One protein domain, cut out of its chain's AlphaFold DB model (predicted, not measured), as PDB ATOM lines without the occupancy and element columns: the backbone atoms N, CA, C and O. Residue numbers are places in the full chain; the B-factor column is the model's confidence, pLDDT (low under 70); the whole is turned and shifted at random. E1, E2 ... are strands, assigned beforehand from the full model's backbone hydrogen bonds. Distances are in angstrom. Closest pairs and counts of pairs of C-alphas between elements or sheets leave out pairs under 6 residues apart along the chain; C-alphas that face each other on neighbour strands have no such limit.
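AT A GLANCE: This is residues 2 to 65 and 208 to 246 of the 246 residues of an uncharacterized protein of Myxococcus fulvus (UniProt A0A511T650). With little regular structure, this is a chain of loops, with residues 2 to 65 winding from one end of the long axis and a small two-strand hairpin, E1 then E2, in the second printed piece. The 103 printed residues have no named helix, and the class is all strand, though the named strands hold only 7 residues. The whole is compact, with a radius of gyration of the C-alphas of 14.4 A, and only just flat, spanning 45 by 30 by 16 A.

HOW THE PARTS SIT: E1, residues 228 to 230, and E2, residues 238 to 241, are antiparallel neighbours in a hairpin, at 132 degrees between directions. N 230 and O 239 are within hydrogen-bond range at 2.9 A. Residues 213 to 214 pair antiparallel with residues 238 to 239 of E2.

IN THESE COORDINATES: E1 is 6.0 A long from C-alpha 228 at (11.639, 41.655, -5.656). E2 is 9.2 A long and ends at C-alpha 241, (8.512, 37.301, -7.677).

THE WHOLE: The C-alphas farthest apart, of Val 2 and Asp 224, are 45.6 A apart. Residues 66 to 207 are not printed, and C-alphas 65 and 208 are 14.6 A apart. The E1 to E2 link is short. Residues 223 to 226 and 244 to 246 have pLDDT under 70.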
ATOM      1  N   VAL A   2      17.089  47.292 -41.119       92.25
ATOM      2  CA  VAL A   2      16.476  46.378 -40.144       92.25
ATOM      3  C   VAL A   2      16.846  44.933 -40.486       92.25
ATOM      4  O   VAL A   2      16.522  44.470 -41.589       92.25
ATOM      5  N   ASP A   3      17.525  44.240 -39.572       91.81
ATOM      6  CA  ASP A   3      17.924  42.845 -39.746       91.81
ATOM      7  C   ASP A   3      16.775  41.868 -39.406       91.81
ATOM      8  O   ASP A   3      15.776  42.232 -38.776       91.81
ATOM      9  N   PRO A   4      16.838  40.594 -39.852       93.75
ATOM     10  CA  PRO A   4      15.782  39.622 -39.573       93.75
ATOM     11  C   PRO A   4      15.549  39.407 -38.066       93.75
ATOM     12  O   PRO A   4      16.353  38.769 -37.394       93.75
ATOM     13  N   GLY A   5      14.396  39.862 -37.562       89.44
ATOM     14  CA  GLY A   5      13.983  39.727 -36.155       89.44
ATOM     15  C   GLY A   5      13.889  41.062 -35.411       89.44
ATOM     16  O   GLY A   5      13.158  41.156 -34.419       89.44
ATOM     17  N   GLU A   6      14.544  42.090 -35.937       94.69
ATOM     18  CA  GLU A   6      14.428  43.471 -35.488       94.69
ATOM     19  C   GLU A   6      13.145  44.107 -36.037       94.69
ATOM     20  O   GLU A   6      12.619  43.718 -37.085       94.69
ATOM     21  N   GLU A   7      12.609  45.082 -35.315       95.56
ATOM     22  CA  GLU A   7      11.484  45.907 -35.768       95.56
ATOM     23  C   GLU A   7      11.939  47.294 -36.223       95.56
ATOM     24  O   GLU A   7      11.225  47.962 -36.975       95.56
ATOM     25  N   CYS A   8      13.134  47.698 -35.799       94.81
ATOM     26  CA  CYS A   8      13.775  48.962 -36.105       94.81
ATOM     27  C   CYS A   8      15.305  48.780 -36.057       94.81
ATOM     28  O   CYS A   8      15.794  47.844 -35.436       94.81
ATOM     29  N   ASP A   9      16.035  49.668 -36.731       94.88
ATOM     30  CA  ASP A   9      17.490  49.828 -36.615       94.88
ATOM     31  C   ASP A   9      17.809  51.275 -36.988       94.88
ATOM     32  O   ASP A   9      17.608  51.690 -38.142       94.88
ATOM     33  N   ASP A  10      18.264  52.045 -36.009       92.50
ATOM     34  CA  ASP A  10      18.658  53.437 -36.170       92.50
ATOM     35  C   ASP A  10      20.187  53.646 -36.085       92.50
ATOM     36  O   ASP A  10      20.680  54.765 -36.273       92.50
ATOM     37  N   GLY A  11      20.941  52.553 -35.908       93.12
ATOM     38  CA  GLY A  11      22.396  52.513 -35.912       93.12
ATOM     39  C   GLY A  11      23.070  53.063 -34.655       93.12
ATOM     40  O   GLY A  11      24.235  53.473 -34.750       93.12
ATOM     41  N   ASN A  12      22.379  53.113 -33.512       92.38
ATOM     42  CA  ASN A  12      22.941  53.548 -32.235       92.38
ATOM     43  C   ASN A  12      22.631  52.547 -31.085       92.38
ATOM     44  O   ASN A  12      21.936  51.562 -31.289       92.38
ATOM     45  N   ASP A  13      23.193  52.784 -29.889       92.19
ATOM     46  CA  ASP A  13      22.940  51.993 -28.663       92.19
ATOM     47  C   ASP A  13      22.241  52.852 -27.578       92.19
ATOM     48  O   ASP A  13      22.613  52.829 -26.399       92.19
ATOM     49  N   ILE A  14      21.306  53.718 -27.973       93.19
ATOM     50  CA  ILE A  14      20.602  54.668 -27.103       93.19
ATOM     51  C   ILE A  14      19.230  54.100 -26.750       93.19
ATOM     52  O   ILE A  14      18.301  54.096 -27.542       93.19
ATOM     53  N   ASP A  15      19.073  53.700 -25.494       93.69
ATOM     54  CA  ASP A  15      17.829  53.089 -25.018       93.69
ATOM     55  C   ASP A  15      16.666  54.082 -24.835       93.69
ATOM     56  O   ASP A  15      15.530  53.674 -24.633       93.69
ATOM     57  N   THR A  16      16.925  55.391 -24.888       93.50
ATOM     58  CA  THR A  16      15.912  56.432 -24.645       93.50
ATOM     59  C   THR A  16      15.289  56.991 -25.924       93.50
ATOM     60  O   THR A  16      14.707  58.076 -25.899       93.50
ATOM     61  N   ASP A  17      15.460  56.333 -27.066       93.12
ATOM     62  CA  ASP A  17      14.841  56.741 -28.325       93.12
ATOM     63  C   ASP A  17      13.840  55.696 -28.840       93.12
ATOM     64  O   ASP A  17      13.475  54.759 -28.138       93.12
ATOM     65  N   ALA A  18      13.295  55.915 -30.039       93.81
ATOM     66  CA  ALA A  18      12.238  55.067 -30.582       93.81
ATOM     67  C   ALA A  18      12.717  53.649 -30.957       93.81
ATOM     68  O   ALA A  18      11.873  52.796 -31.246       93.81
ATOM     69  N   CYS A  19      14.032  53.414 -30.988       95.06
ATOM     70  CA  CYS A  19      14.653  52.138 -31.299       95.06
ATOM     71  C   CYS A  19      15.754  51.790 -30.278       95.06
ATOM     72  O   CYS A  19      16.937  51.868 -30.601       95.06
ATOM     73  N   PRO A  20      15.385  51.365 -29.055       93.44
ATOM     74  CA  PRO A  20      16.345  50.932 -28.046       93.44
ATOM     75  C   PRO A  20      17.202  49.758 -28.532       93.44
ATOM     76  O   PRO A  20      16.858  49.057 -29.489       93.44
ATOM     77  N   ARG A  21      18.274  49.440 -27.795       92.06
ATOM     78  CA  ARG A  21      19.255  48.395 -28.162       92.06
ATOM     79  C   ARG A  21      18.673  46.983 -28.328       92.06
ATOM     80  O   ARG A  21      19.353  46.071 -28.790       92.06
ATOM     81  N   THR A  22      17.429  46.759 -27.900       91.56
ATOM     82  CA  THR A  22      16.680  45.519 -28.161       91.56
ATOM     83  C   THR A  22      16.240  45.395 -29.622       91.56
ATOM     84  O   THR A  22      15.759  44.330 -30.016       91.56
ATOM     85  N   CYS A  23      16.405  46.459 -30.416       93.81
ATOM     86  CA  CYS A  23      15.986  46.580 -31.811       93.81
ATOM     87  C   CYS A  23      14.484  46.303 -31.989       93.81
ATOM     88  O   CYS A  23      14.025  45.747 -32.993       93.81
ATOM     89  N   LYS A  24      13.706  46.659 -30.963       93.94
ATOM     90  CA  LYS A  24      12.243  46.636 -30.920       93.94
ATOM     91  C   LYS A  24      11.751  48.066 -30.801       93.94
ATOM     92  O   LYS A  24      12.429  48.875 -30.183       93.94
ATOM     93  N   ASN A  25      10.608  48.385 -31.408       94.06
ATOM     94  CA  ASN A  25      10.070  49.740 -31.280       94.06
ATOM     95  C   ASN A  25       9.796  50.034 -29.807       94.06
ATOM     96  O   ASN A  25       9.184  49.195 -29.149       94.06
ATOM     97  N   ALA A  26      10.201  51.211 -29.334       94.25
ATOM     98  CA  ALA A  26       9.954  51.610 -27.956       94.25
ATOM     99  C   ALA A  26       8.450  51.678 -27.648       94.25
ATOM    100  O   ALA A  26       7.662  52.171 -28.469       94.25
ATOM    101  N   PHE A  27       8.049  51.200 -26.473       94.38
ATOM    102  CA  PHE A  27       6.675  51.295 -25.987       94.38
ATOM    103  C   PHE A  27       6.609  51.257 -24.458       94.38
ATOM    104  O   PHE A  27       7.355  50.523 -23.828       94.38
ATOM    105  N   CYS A  28       5.614  51.933 -23.883       95.75
ATOM    106  CA  CYS A  28       5.347  51.872 -22.449       95.75
ATOM    107  C   CYS A  28       5.215  50.430 -21.934       95.75
ATOM    108  O   CYS A  28       4.337  49.675 -22.364       95.75
ATOM    109  N   GLY A  29       6.064  50.081 -20.980       95.44
ATOM    110  CA  GLY A  29       6.240  48.769 -20.384       95.44
ATOM    111  C   GLY A  29       7.371  47.937 -20.996       95.44
ATOM    112  O   GLY A  29       7.436  46.737 -20.716       95.44
ATOM    113  N   ASP A  30       8.235  48.514 -21.834       94.88
ATOM    114  CA  ASP A  30       9.379  47.818 -22.439       94.88
ATOM    115  C   ASP A  30      10.662  47.865 -21.592       94.88
ATOM    116  O   ASP A  30      11.652  47.204 -21.925       94.88
ATOM    117  N   GLY A  31      10.618  48.573 -20.461       94.44
ATOM    118  CA  GLY A  31      11.711  48.720 -19.508       94.44
ATOM    119  C   GLY A  31      12.663  49.876 -19.808       94.44
ATOM    120  O   GLY A  31      13.663  50.022 -19.097       94.44
ATOM    121  N   PHE A  32      12.382  50.684 -20.828       94.81
ATOM    122  CA  PHE A  32      13.153  51.859 -21.202       94.81
ATOM    123  C   PHE A  32      12.280  53.110 -21.203       94.81
ATOM    124  O   PHE A  32      11.096  53.065 -21.483       94.81
ATOM    125  N   VAL A  33      12.877  54.259 -20.880       95.69
ATOM    126  CA  VAL A  33      12.149  55.533 -20.894       95.69
ATOM    127  C   VAL A  33      12.374  56.215 -22.232       95.69
ATOM    128  O   VAL A  33      13.462  56.749 -22.479       95.69
ATOM    129  N   LEU A  34      11.347  56.243 -23.078       95.06
ATOM    130  CA  LEU A  34      11.388  56.957 -24.349       95.06
ATOM    131  C   LEU A  34      11.438  58.480 -24.126       95.06
ATOM    132  O   LEU A  34      10.471  59.080 -23.668       95.06
ATOM    133  N   ASP A  35      12.520  59.149 -24.527       93.62
ATOM    134  CA  ASP A  35      12.668  60.614 -24.500       93.62
ATOM    135  C   ASP A  35      12.931  61.177 -25.903       93.62
ATOM    136  O   ASP A  35      13.942  61.820 -26.205       93.62
ATOM    137  N   SER A  36      11.983  60.930 -26.806       87.94
ATOM    138  CA  SER A  36      12.029  61.480 -28.156       87.94
ATOM    139  C   SER A  36      11.294  62.827 -28.254       87.94
ATOM    140  O   SER A  36      10.631  63.317 -27.331       87.94
ATOM    141  N   LYS A  37      11.403  63.473 -29.419       84.44
ATOM    142  CA  LYS A  37      10.674  64.723 -29.692       84.44
ATOM    143  C   LYS A  37       9.171  64.508 -29.864       84.44
ATOM    144  O   LYS A  37       8.406  65.399 -29.510       84.44
ATOM    145  N   GLU A  38       8.776  63.359 -30.403       84.19
ATOM    146  CA  GLU A  38       7.389  63.067 -30.786       84.19
ATOM    147  C   GLU A  38       6.618  62.355 -29.670       84.19
ATOM    148  O   GLU A  38       5.424  62.580 -29.508       84.19
ATOM    149  N   HIS A  39       7.306  61.526 -28.884       84.62
ATOM    150  CA  HIS A  39       6.745  60.778 -27.762       84.62
ATOM    151  C   HIS A  39       7.729  60.806 -26.598       84.62
ATOM    152  O   HIS A  39       8.931  60.617 -26.805       84.62
ATOM    153  N   ARG A  40       7.208  61.079 -25.401       93.06
ATOM    154  CA  ARG A  40       7.983  61.161 -24.168       93.06
ATOM    155  C   ARG A  40       7.269  60.423 -23.062       93.06
ATOM    156  O   ARG A  40       6.107  60.719 -22.782       93.06
ATOM    157  N   GLU A  41       7.998  59.524 -22.443       96.19
ATOM    158  CA  GLU A  41       7.616  58.829 -21.235       96.19
ATOM    159  C   GLU A  41       8.294  59.515 -20.052       96.19
ATOM    160  O   GLU A  41       9.453  59.926 -20.110       96.19
ATOM    161  N   GLU A  42       7.549  59.690 -18.970       95.56
ATOM    162  CA  GLU A  42       8.091  60.228 -17.722       95.56
ATOM    163  C   GLU A  42       8.760  59.123 -16.890       95.56
ATOM    164  O   GLU A  42       9.603  59.399 -16.031       95.56
ATOM    165  N   CYS A  43       8.369  57.870 -17.120       95.19
ATOM    166  CA  CYS A  43       8.854  56.670 -16.454       95.19
ATOM    167  C   CYS A  43       8.528  55.430 -17.284       95.19
ATOM    168  O   CYS A  43       7.688  55.505 -18.171       95.19
ATOM    169  N   ASP A  44       9.150  54.308 -16.933       95.81
ATOM    170  CA  ASP A  44       8.793  52.978 -17.411       95.81
ATOM    171  C   ASP A  44       9.153  51.972 -16.311       95.81
ATOM    172  O   ASP A  44      10.309  51.881 -15.882       95.81
ATOM    173  N   ASP A  45       8.151  51.269 -15.792       94.56
ATOM    174  CA  ASP A  45       8.318  50.234 -14.772       94.56
ATOM    175  C   ASP A  45       8.153  48.824 -15.353       94.56
ATOM    176  O   ASP A  45       7.839  47.863 -14.652       94.56
ATOM    177  N   GLY A  46       8.373  48.675 -16.659       95.25
ATOM    178  CA  GLY A  46       8.378  47.391 -17.343       95.25
ATOM    179  C   GLY A  46       6.998  46.752 -17.454       95.25
ATOM    180  O   GLY A  46       6.892  45.551 -17.712       95.25
ATOM    181  N   ASN A  47       5.922  47.507 -17.221       95.06
ATOM    182  CA  ASN A  47       4.566  47.038 -17.438       95.06
ATOM    183  C   ASN A  47       3.600  48.189 -17.799       95.06
ATOM    184  O   ASN A  47       3.959  49.356 -17.793       95.06
ATOM    185  N   THR A  48       2.356  47.850 -18.156       95.44
ATOM    186  CA  THR A  48       1.290  48.826 -18.475       95.44
ATOM    187  C   THR A  48       0.136  48.767 -17.471       95.44
ATOM    188  O   THR A  48      -1.022  49.025 -17.814       95.44
ATOM    189  N   SER A  49       0.404  48.310 -16.252       93.31
ATOM    190  CA  SER A  49      -0.576  48.280 -15.166       93.31
ATOM    191  C   SER A  49      -0.535  49.599 -14.401       93.31
ATOM    192  O   SER A  49       0.310  50.452 -14.625       93.31
ATOM    193  N   ALA A  50      -1.503  49.808 -13.511       92.00
ATOM    194  CA  ALA A  50      -1.517  50.989 -12.646       92.00
ATOM    195  C   ALA A  50      -0.699  50.809 -11.354       92.00
ATOM    196  O   ALA A  50      -0.782  51.683 -10.492       92.00
ATOM    197  N   CYS A  51      -0.032  49.663 -11.207       91.31
ATOM    198  CA  CYS A  51       0.822  49.333 -10.077       91.31
ATOM    199  C   CYS A  51       2.264  49.702 -10.408       91.31
ATOM    200  O   CYS A  51       2.614  49.749 -11.582       91.31
ATOM    201  N   GLY A  52       3.087  49.828  -9.375       91.25
ATOM    202  CA  GLY A  52       4.519  50.023  -9.498       91.25
ATOM    203  C   GLY A  52       4.925  51.475  -9.318       91.25
ATOM    204  O   GLY A  52       4.328  52.217  -8.532       91.25
ATOM    205  N   SER A  53       6.016  51.859  -9.971       92.44
ATOM    206  CA  SER A  53       6.538  53.224  -9.921       92.44
ATOM    207  C   SER A  53       6.094  54.075 -11.111       92.44
ATOM    208  O   SER A  53       6.388  55.276 -11.150       92.44
ATOM    209  N   CYS A  54       5.349  53.502 -12.058       94.56
ATOM    210  CA  CYS A  54       4.860  54.193 -13.234       94.56
ATOM    211  C   CYS A  54       3.374  53.915 -13.481       94.56
ATOM    212  O   CYS A  54       2.840  52.862 -13.162       94.56
ATOM    213  N   ASN A  55       2.650  54.895 -14.025       93.19
ATOM    214  CA  ASN A  55       1.259  54.662 -14.393       93.19
ATOM    215  C   ASN A  55       1.150  53.843 -15.695       93.19
ATOM    216  O   ASN A  55       2.053  53.836 -16.522       93.19
ATOM    217  N   ALA A  56      -0.033  53.276 -15.948       94.38
ATOM    218  CA  ALA A  56      -0.324  52.416 -17.106       94.38
ATOM    219  C   ALA A  56      -0.064  53.026 -18.503       94.38
ATOM    220  O   ALA A  56      -0.216  52.337 -19.511       94.38
ATOM    221  N   THR A  57       0.230  54.324 -18.581       94.81
ATOM    222  CA  THR A  57       0.478  55.058 -19.829       94.81
ATOM    223  C   THR A  57       1.839  55.748 -19.852       94.81
ATOM    224  O   THR A  57       2.051  56.590 -20.719       94.81
ATOM    225  N   CYS A  58       2.720  55.461 -18.892       95.56
ATOM    226  CA  CYS A  58       4.074  56.006 -18.802       95.56
ATOM    227  C   CYS A  58       4.168  57.542 -18.802       95.56
ATOM    228  O   CYS A  58       5.178  58.144 -19.155       95.56
ATOM    229  N   THR A  59       3.099  58.216 -18.378       95.31
ATOM    230  CA  THR A  59       2.982  59.684 -18.381       95.31
ATOM    231  C   THR A  59       3.157  60.292 -16.996       95.31
ATOM    232  O   THR A  59       3.134  61.513 -16.855       95.31
ATOM    233  N   GLN A  60       3.225  59.468 -15.950       93.88
ATOM    234  CA  GLN A  60       3.331  59.943 -14.579       93.88
ATOM    235  C   GLN A  60       4.032  58.924 -13.684       93.88
ATOM    236  O   GLN A  60       3.585  57.784 -13.570       93.88
ATOM    237  N   LYS A  61       5.064  59.393 -12.973       92.19
ATOM    238  CA  LYS A  61       5.701  58.653 -11.879       92.19
ATOM    239  C   LYS A  61       4.747  58.491 -10.707       92.19
ATOM    240  O   LYS A  61       4.127  59.457 -10.254       92.19
ATOM    241  N   GLN A  62       4.687  57.278 -10.189       89.06
ATOM    242  CA  GLN A  62       4.032  56.945  -8.940       89.06
ATOM    243  C   GLN A  62       5.102  56.878  -7.856       89.06
ATOM    244  O   GLN A  62       5.758  55.861  -7.656       89.06
ATOM    245  N   GLU A  63       5.310  57.996  -7.164       86.25
ATOM    246  CA  GLU A  63       6.230  58.012  -6.031       86.25
ATOM    247  C   GLU A  63       5.643  57.173  -4.890       86.25
ATOM    248  O   GLU A  63       4.506  57.432  -4.462       86.25
ATOM    249  N   PRO A  64       6.382  56.174  -4.376       87.94
ATOM    250  CA  PRO A  64       5.913  55.403  -3.247       87.94
ATOM    251  C   PRO A  64       5.676  56.311  -2.042       87.94
ATOM    252  O   PRO A  64       6.554  57.077  -1.632       87.94
ATOM    253  N   ALA A  65       4.490  56.215  -1.454       91.38
ATOM    254  CA  ALA A  65       4.096  57.027  -0.313       91.38
ATOM    255  C   ALA A  65       3.780  56.153   0.899       91.38
ATOM    256  O   ALA A  65       3.441  54.974   0.787       91.38
ATOM    257  N   CYS A 208       2.755  45.963  -7.319       92.38
ATOM    258  CA  CYS A 208       2.631  45.018  -8.418       92.38
ATOM    259  C   CYS A 208       2.614  43.563  -7.929       92.38
ATOM    260  O   CYS A 208       3.538  43.120  -7.236       92.38
ATOM    261  N   PRO A 209       1.598  42.770  -8.322       91.81
ATOM    262  CA  PRO A 209       1.501  41.375  -7.928       91.81
ATOM    263  C   PRO A 209       2.571  40.524  -8.617       91.81
ATOM    264  O   PRO A 209       3.139  40.897  -9.647       91.81
ATOM    265  N   ALA A 210       2.805  39.325  -8.079       91.56
ATOM    266  CA  ALA A 210       3.747  38.375  -8.657       91.56
ATOM    267  C   ALA A 210       3.437  38.072 -10.140       91.56
ATOM    268  O   ALA A 210       2.285  37.876 -10.529       91.56
ATOM    269  N   GLY A 211       4.483  38.013 -10.962       91.38
ATOM    270  CA  GLY A 211       4.433  37.792 -12.407       91.38
ATOM    271  C   GLY A 211       4.329  39.064 -13.252       91.38
ATOM    272  O   GLY A 211       4.582  38.984 -14.459       91.38
ATOM    273  N   THR A 212       3.999  40.209 -12.647       94.81
ATOM    274  CA  THR A 212       3.957  41.519 -13.322       94.81
ATOM    275  C   THR A 212       5.355  41.944 -13.749       94.81
ATOM    276  O   THR A 212       6.322  41.609 -13.066       94.81
ATOM    277  N   GLY A 213       5.463  42.632 -14.887       94.75
ATOM    278  CA  GLY A 213       6.727  43.223 -15.322       94.75
ATOM    279  C   GLY A 213       7.210  44.293 -14.342       94.75
ATOM    280  O   GLY A 213       6.392  44.910 -13.666       94.75
ATOM    281  N   CYS A 214       8.522  44.445 -14.215       95.00
ATOM    282  CA  CYS A 214       9.153  45.395 -13.299       95.00
ATOM    283  C   CYS A 214      10.511  45.838 -13.853       95.00
ATOM    284  O   CYS A 214      11.149  45.087 -14.606       95.00
ATOM    285  N   THR A 215      10.992  47.008 -13.442       93.75
ATOM    286  CA  THR A 215      12.376  47.448 -13.689       93.75
ATOM    287  C   THR A 215      13.187  47.581 -12.401       93.75
ATOM    288  O   THR A 215      14.413  47.452 -12.459       93.75
ATOM    289  N   ASP A 216      12.524  47.755 -11.254       91.00
ATOM    290  CA  ASP A 216      13.113  47.896  -9.922       91.00
ATOM    291  C   ASP A 216      12.276  47.164  -8.853       91.00
ATOM    292  O   ASP A 216      11.076  46.940  -9.002       91.00
ATOM    293  N   ASP A 217      12.894  46.806  -7.726       89.38
ATOM    294  CA  ASP A 217      12.204  46.111  -6.627       89.38
ATOM    295  C   ASP A 217      11.026  46.913  -6.059       89.38
ATOM    296  O   ASP A 217      10.068  46.329  -5.554       89.38
ATOM    297  N   ARG A 218      11.080  48.247  -6.153       88.94
ATOM    298  CA  ARG A 218      10.006  49.140  -5.695       88.94
ATOM    299  C   ARG A 218       8.752  49.088  -6.569       88.94
ATOM    300  O   ARG A 218       7.738  49.664  -6.177       88.94
ATOM    301  N   ASP A 219       8.791  48.407  -7.708       91.56
ATOM    302  CA  ASP A 219       7.585  48.160  -8.494       91.56
ATOM    303  C   ASP A 219       6.734  47.060  -7.842       91.56
ATOM    304  O   ASP A 219       5.504  47.095  -7.853       91.56
ATOM    305  N   CYS A 220       7.389  46.094  -7.200       91.62
ATOM    306  CA  CYS A 220       6.770  44.865  -6.727       91.62
ATOM    307  C   CYS A 220       6.160  44.991  -5.327       91.62
ATOM    308  O   CYS A 220       6.740  45.601  -4.433       91.62
ATOM    309  N   ASP A 221       5.010  44.341  -5.111       89.75
ATOM    310  CA  ASP A 221       4.391  44.207  -3.788       89.75
ATOM    311  C   ASP A 221       5.244  43.303  -2.895       89.75
ATOM    312  O   ASP A 221       5.281  42.090  -3.132       89.75
ATOM    313  N   PRO A 222       5.885  43.830  -1.835       77.94
ATOM    314  CA  PRO A 222       6.878  43.090  -1.078       77.94
ATOM    315  C   PRO A 222       6.338  41.858  -0.336       77.94
ATOM    316  O   PRO A 222       7.180  41.094   0.119       77.94
ATOM    317  N   VAL A 223       5.017  41.629  -0.190       68.94
ATOM    318  CA  VAL A 223       4.357  40.499   0.534       68.94
ATOM    319  C   VAL A 223       5.292  39.693   1.462       68.94
ATOM    320  O   VAL A 223       5.942  38.721   1.048       68.94
ATOM    321  N   ASP A 224       5.330  40.082   2.740       64.31
ATOM    322  CA  ASP A 224       6.268  39.607   3.777       64.31
ATOM    323  C   ASP A 224       7.751  39.994   3.562       64.31
ATOM    324  O   ASP A 224       8.641  39.340   4.111       64.31
ATOM    325  N   GLY A 225       8.040  41.016   2.753       63.59
ATOM    326  CA  GLY A 225       9.402  41.480   2.448       63.59
ATOM    327  C   GLY A 225      10.214  40.535   1.553       63.59
ATOM    328  O   GLY A 225      11.432  40.459   1.696       63.59
ATOM    329  N   ARG A 226       9.553  39.752   0.692       67.56
ATOM    330  CA  ARG A 226      10.177  38.683  -0.108       67.56
ATOM    331  C   ARG A 226       9.984  38.780  -1.613       67.56
ATOM    332  O   ARG A 226      10.630  38.006  -2.317       67.56
ATOM    333  N   HIS A 227       9.082  39.624  -2.105       81.12
ATOM    334  CA  HIS A 227       9.029  39.874  -3.542       81.12
ATOM    335  C   HIS A 227      10.004  40.977  -3.924       81.12
ATOM    336  O   HIS A 227      10.118  41.983  -3.230       81.12
ATOM    337  N   GLU A 228      10.679  40.752  -5.037       89.94
ATOM    338  CA  GLU A 228      11.639  41.655  -5.656       89.94
ATOM    339  C   GLU A 228      11.471  41.558  -7.178       89.94
ATOM    340  O   GLU A 228      10.745  40.684  -7.682       89.94
ATOM    341  N   CYS A 229      12.129  42.443  -7.916       92.38
ATOM    342  CA  CYS A 229      12.128  42.398  -9.363       92.38
ATOM    343  C   CYS A 229      13.151  41.371  -9.861       92.38
ATOM    344  O   CYS A 229      14.362  41.597  -9.871       92.38
ATOM    345  N   LEU A 230      12.664  40.204 -10.287       92.81
ATOM    346  CA  LEU A 230      13.507  39.134 -10.815       92.81
ATOM    347  C   LEU A 230      13.849  39.433 -12.274       92.81
ATOM    348  O   LEU A 230      13.037  39.195 -13.171       92.81
ATOM    349  N   LYS A 231      15.046  39.972 -12.499       88.06
ATOM    350  CA  LYS A 231      15.543  40.383 -13.813       88.06
ATOM    351  C   LYS A 231      16.706  39.494 -14.255       88.06
ATOM    352  O   LYS A 231      17.649  39.294 -13.493       88.06
ATOM    353  N   ASP A 232      16.629  38.975 -15.479       85.38
ATOM    354  CA  ASP A 232      17.770  38.350 -16.153       85.38
ATOM    355  C   ASP A 232      18.691  39.452 -16.702       85.38
ATOM    356  O   ASP A 232      18.194  40.448 -17.228       85.38
ATOM    357  N   ASP A 233      20.015  39.270 -16.625       76.69
ATOM    358  CA  ASP A 233      21.013  40.308 -16.967       76.69
ATOM    359  C   ASP A 233      20.834  40.910 -18.379       76.69
ATOM    360  O   ASP A 233      21.162  42.073 -18.613       76.69
ATOM    361  N   ASP A 234      20.275  40.138 -19.314       78.44
ATOM    362  CA  ASP A 234      20.109  40.536 -20.714       78.44
ATOM    363  C   ASP A 234      18.745  41.176 -21.033       78.44
ATOM    364  O   ASP A 234      18.560  41.686 -22.142       78.44
ATOM    365  N   GLN A 235      17.779  41.156 -20.108       84.56
ATOM    366  CA  GLN A 235      16.413  41.634 -20.355       84.56
ATOM    367  C   GLN A 235      16.173  43.008 -19.719       84.56
ATOM    368  O   GLN A 235      16.553  43.214 -18.570       84.56
ATOM    369  N   PRO A 236      15.517  43.959 -20.410       88.75
ATOM    370  CA  PRO A 236      15.208  45.272 -19.837       88.75
ATOM    371  C   PRO A 236      14.121  45.216 -18.758       88.75
ATOM    372  O   PRO A 236      14.146  46.032 -17.838       88.75
ATOM    373  N   VAL A 237      13.254  44.202 -18.807       94.38
ATOM    374  CA  VAL A 237      12.120  43.999 -17.898       94.38
ATOM    375  C   VAL A 237      12.270  42.674 -17.159       94.38
ATOM    376  O   VAL A 237      12.485  41.627 -17.774       94.38
ATOM    377  N   GLY A 238      12.149  42.724 -15.834       94.31
ATOM    378  CA  GLY A 238      12.065  41.553 -14.968       94.31
ATOM    379  C   GLY A 238      10.622  41.138 -14.682       94.31
ATOM    380  O   GLY A 238       9.676  41.619 -15.304       94.31
ATOM    381  N   ARG A 239      10.433  40.239 -13.714       93.94
ATOM    382  CA  ARG A 239       9.109  39.914 -13.167       93.94
ATOM    383  C   ARG A 239       9.102  39.966 -11.652       93.94
ATOM    384  O   ARG A 239       9.984  39.403 -11.009       93.94
ATOM    385  N   CYS A 240       8.052  40.541 -11.081       93.88
ATOM    386  CA  CYS A 240       7.837  40.507  -9.643       93.88
ATOM    387  C   CYS A 240       7.711  39.065  -9.153       93.88
ATOM    388  O   CYS A 240       6.891  38.292  -9.654       93.88
ATOM    389  N   GLY A 241       8.511  38.675  -8.168       91.25
ATOM    390  CA  GLY A 241       8.512  37.301  -7.677       91.25
ATOM    391  C   GLY A 241       9.465  37.093  -6.512       91.25
ATOM    392  O   GLY A 241      10.118  38.022  -6.055       91.25
ATOM    393  N   ARG A 242       9.512  35.865  -5.986       87.75
ATOM    394  CA  ARG A 242      10.434  35.489  -4.900       87.75
ATOM    395  C   ARG A 242      11.637  34.757  -5.487       87.75
ATOM    396  O   ARG A 242      11.441  33.749  -6.172       87.75
ATOM    397  N   ARG A 243      12.868  35.174  -5.167       76.19
ATOM    398  CA  ARG A 243      14.066  34.381  -5.502       76.19
ATOM    399  C   ARG A 243      13.946  32.964  -4.936       76.19
ATOM    400  O   ARG A 243      13.768  32.773  -3.735       76.19
ATOM    401  N   GLY A 244      14.075  31.961  -5.805       66.56
ATOM    402  CA  GLY A 244      14.079  30.548  -5.415       66.56
ATOM    403  C   GLY A 244      12.705  29.930  -5.130       66.56
ATOM    404  O   GLY A 244      12.658  28.822  -4.595       66.56
ATOM    405  N   ALA A 245      11.598  30.600  -5.472       59.66
ATOM    406  CA  ALA A 245      10.305  29.929  -5.601       59.66
ATOM    407  C   ALA A 245      10.273  29.092  -6.902       59.66
ATOM    408  O   ALA A 245      10.828  29.548  -7.903       59.66
ATOM    409  N   PRO A 246       9.702  27.869  -6.888       46.88
ATOM    410  CA  PRO A 246       9.544  27.048  -8.088       46.88
ATOM    411  C   PRO A 246       8.548  27.644  -9.087       46.88
ATOM    412  O   PRO A 246       7.613  28.352  -8.645       46.88
TER     413      PRO A 246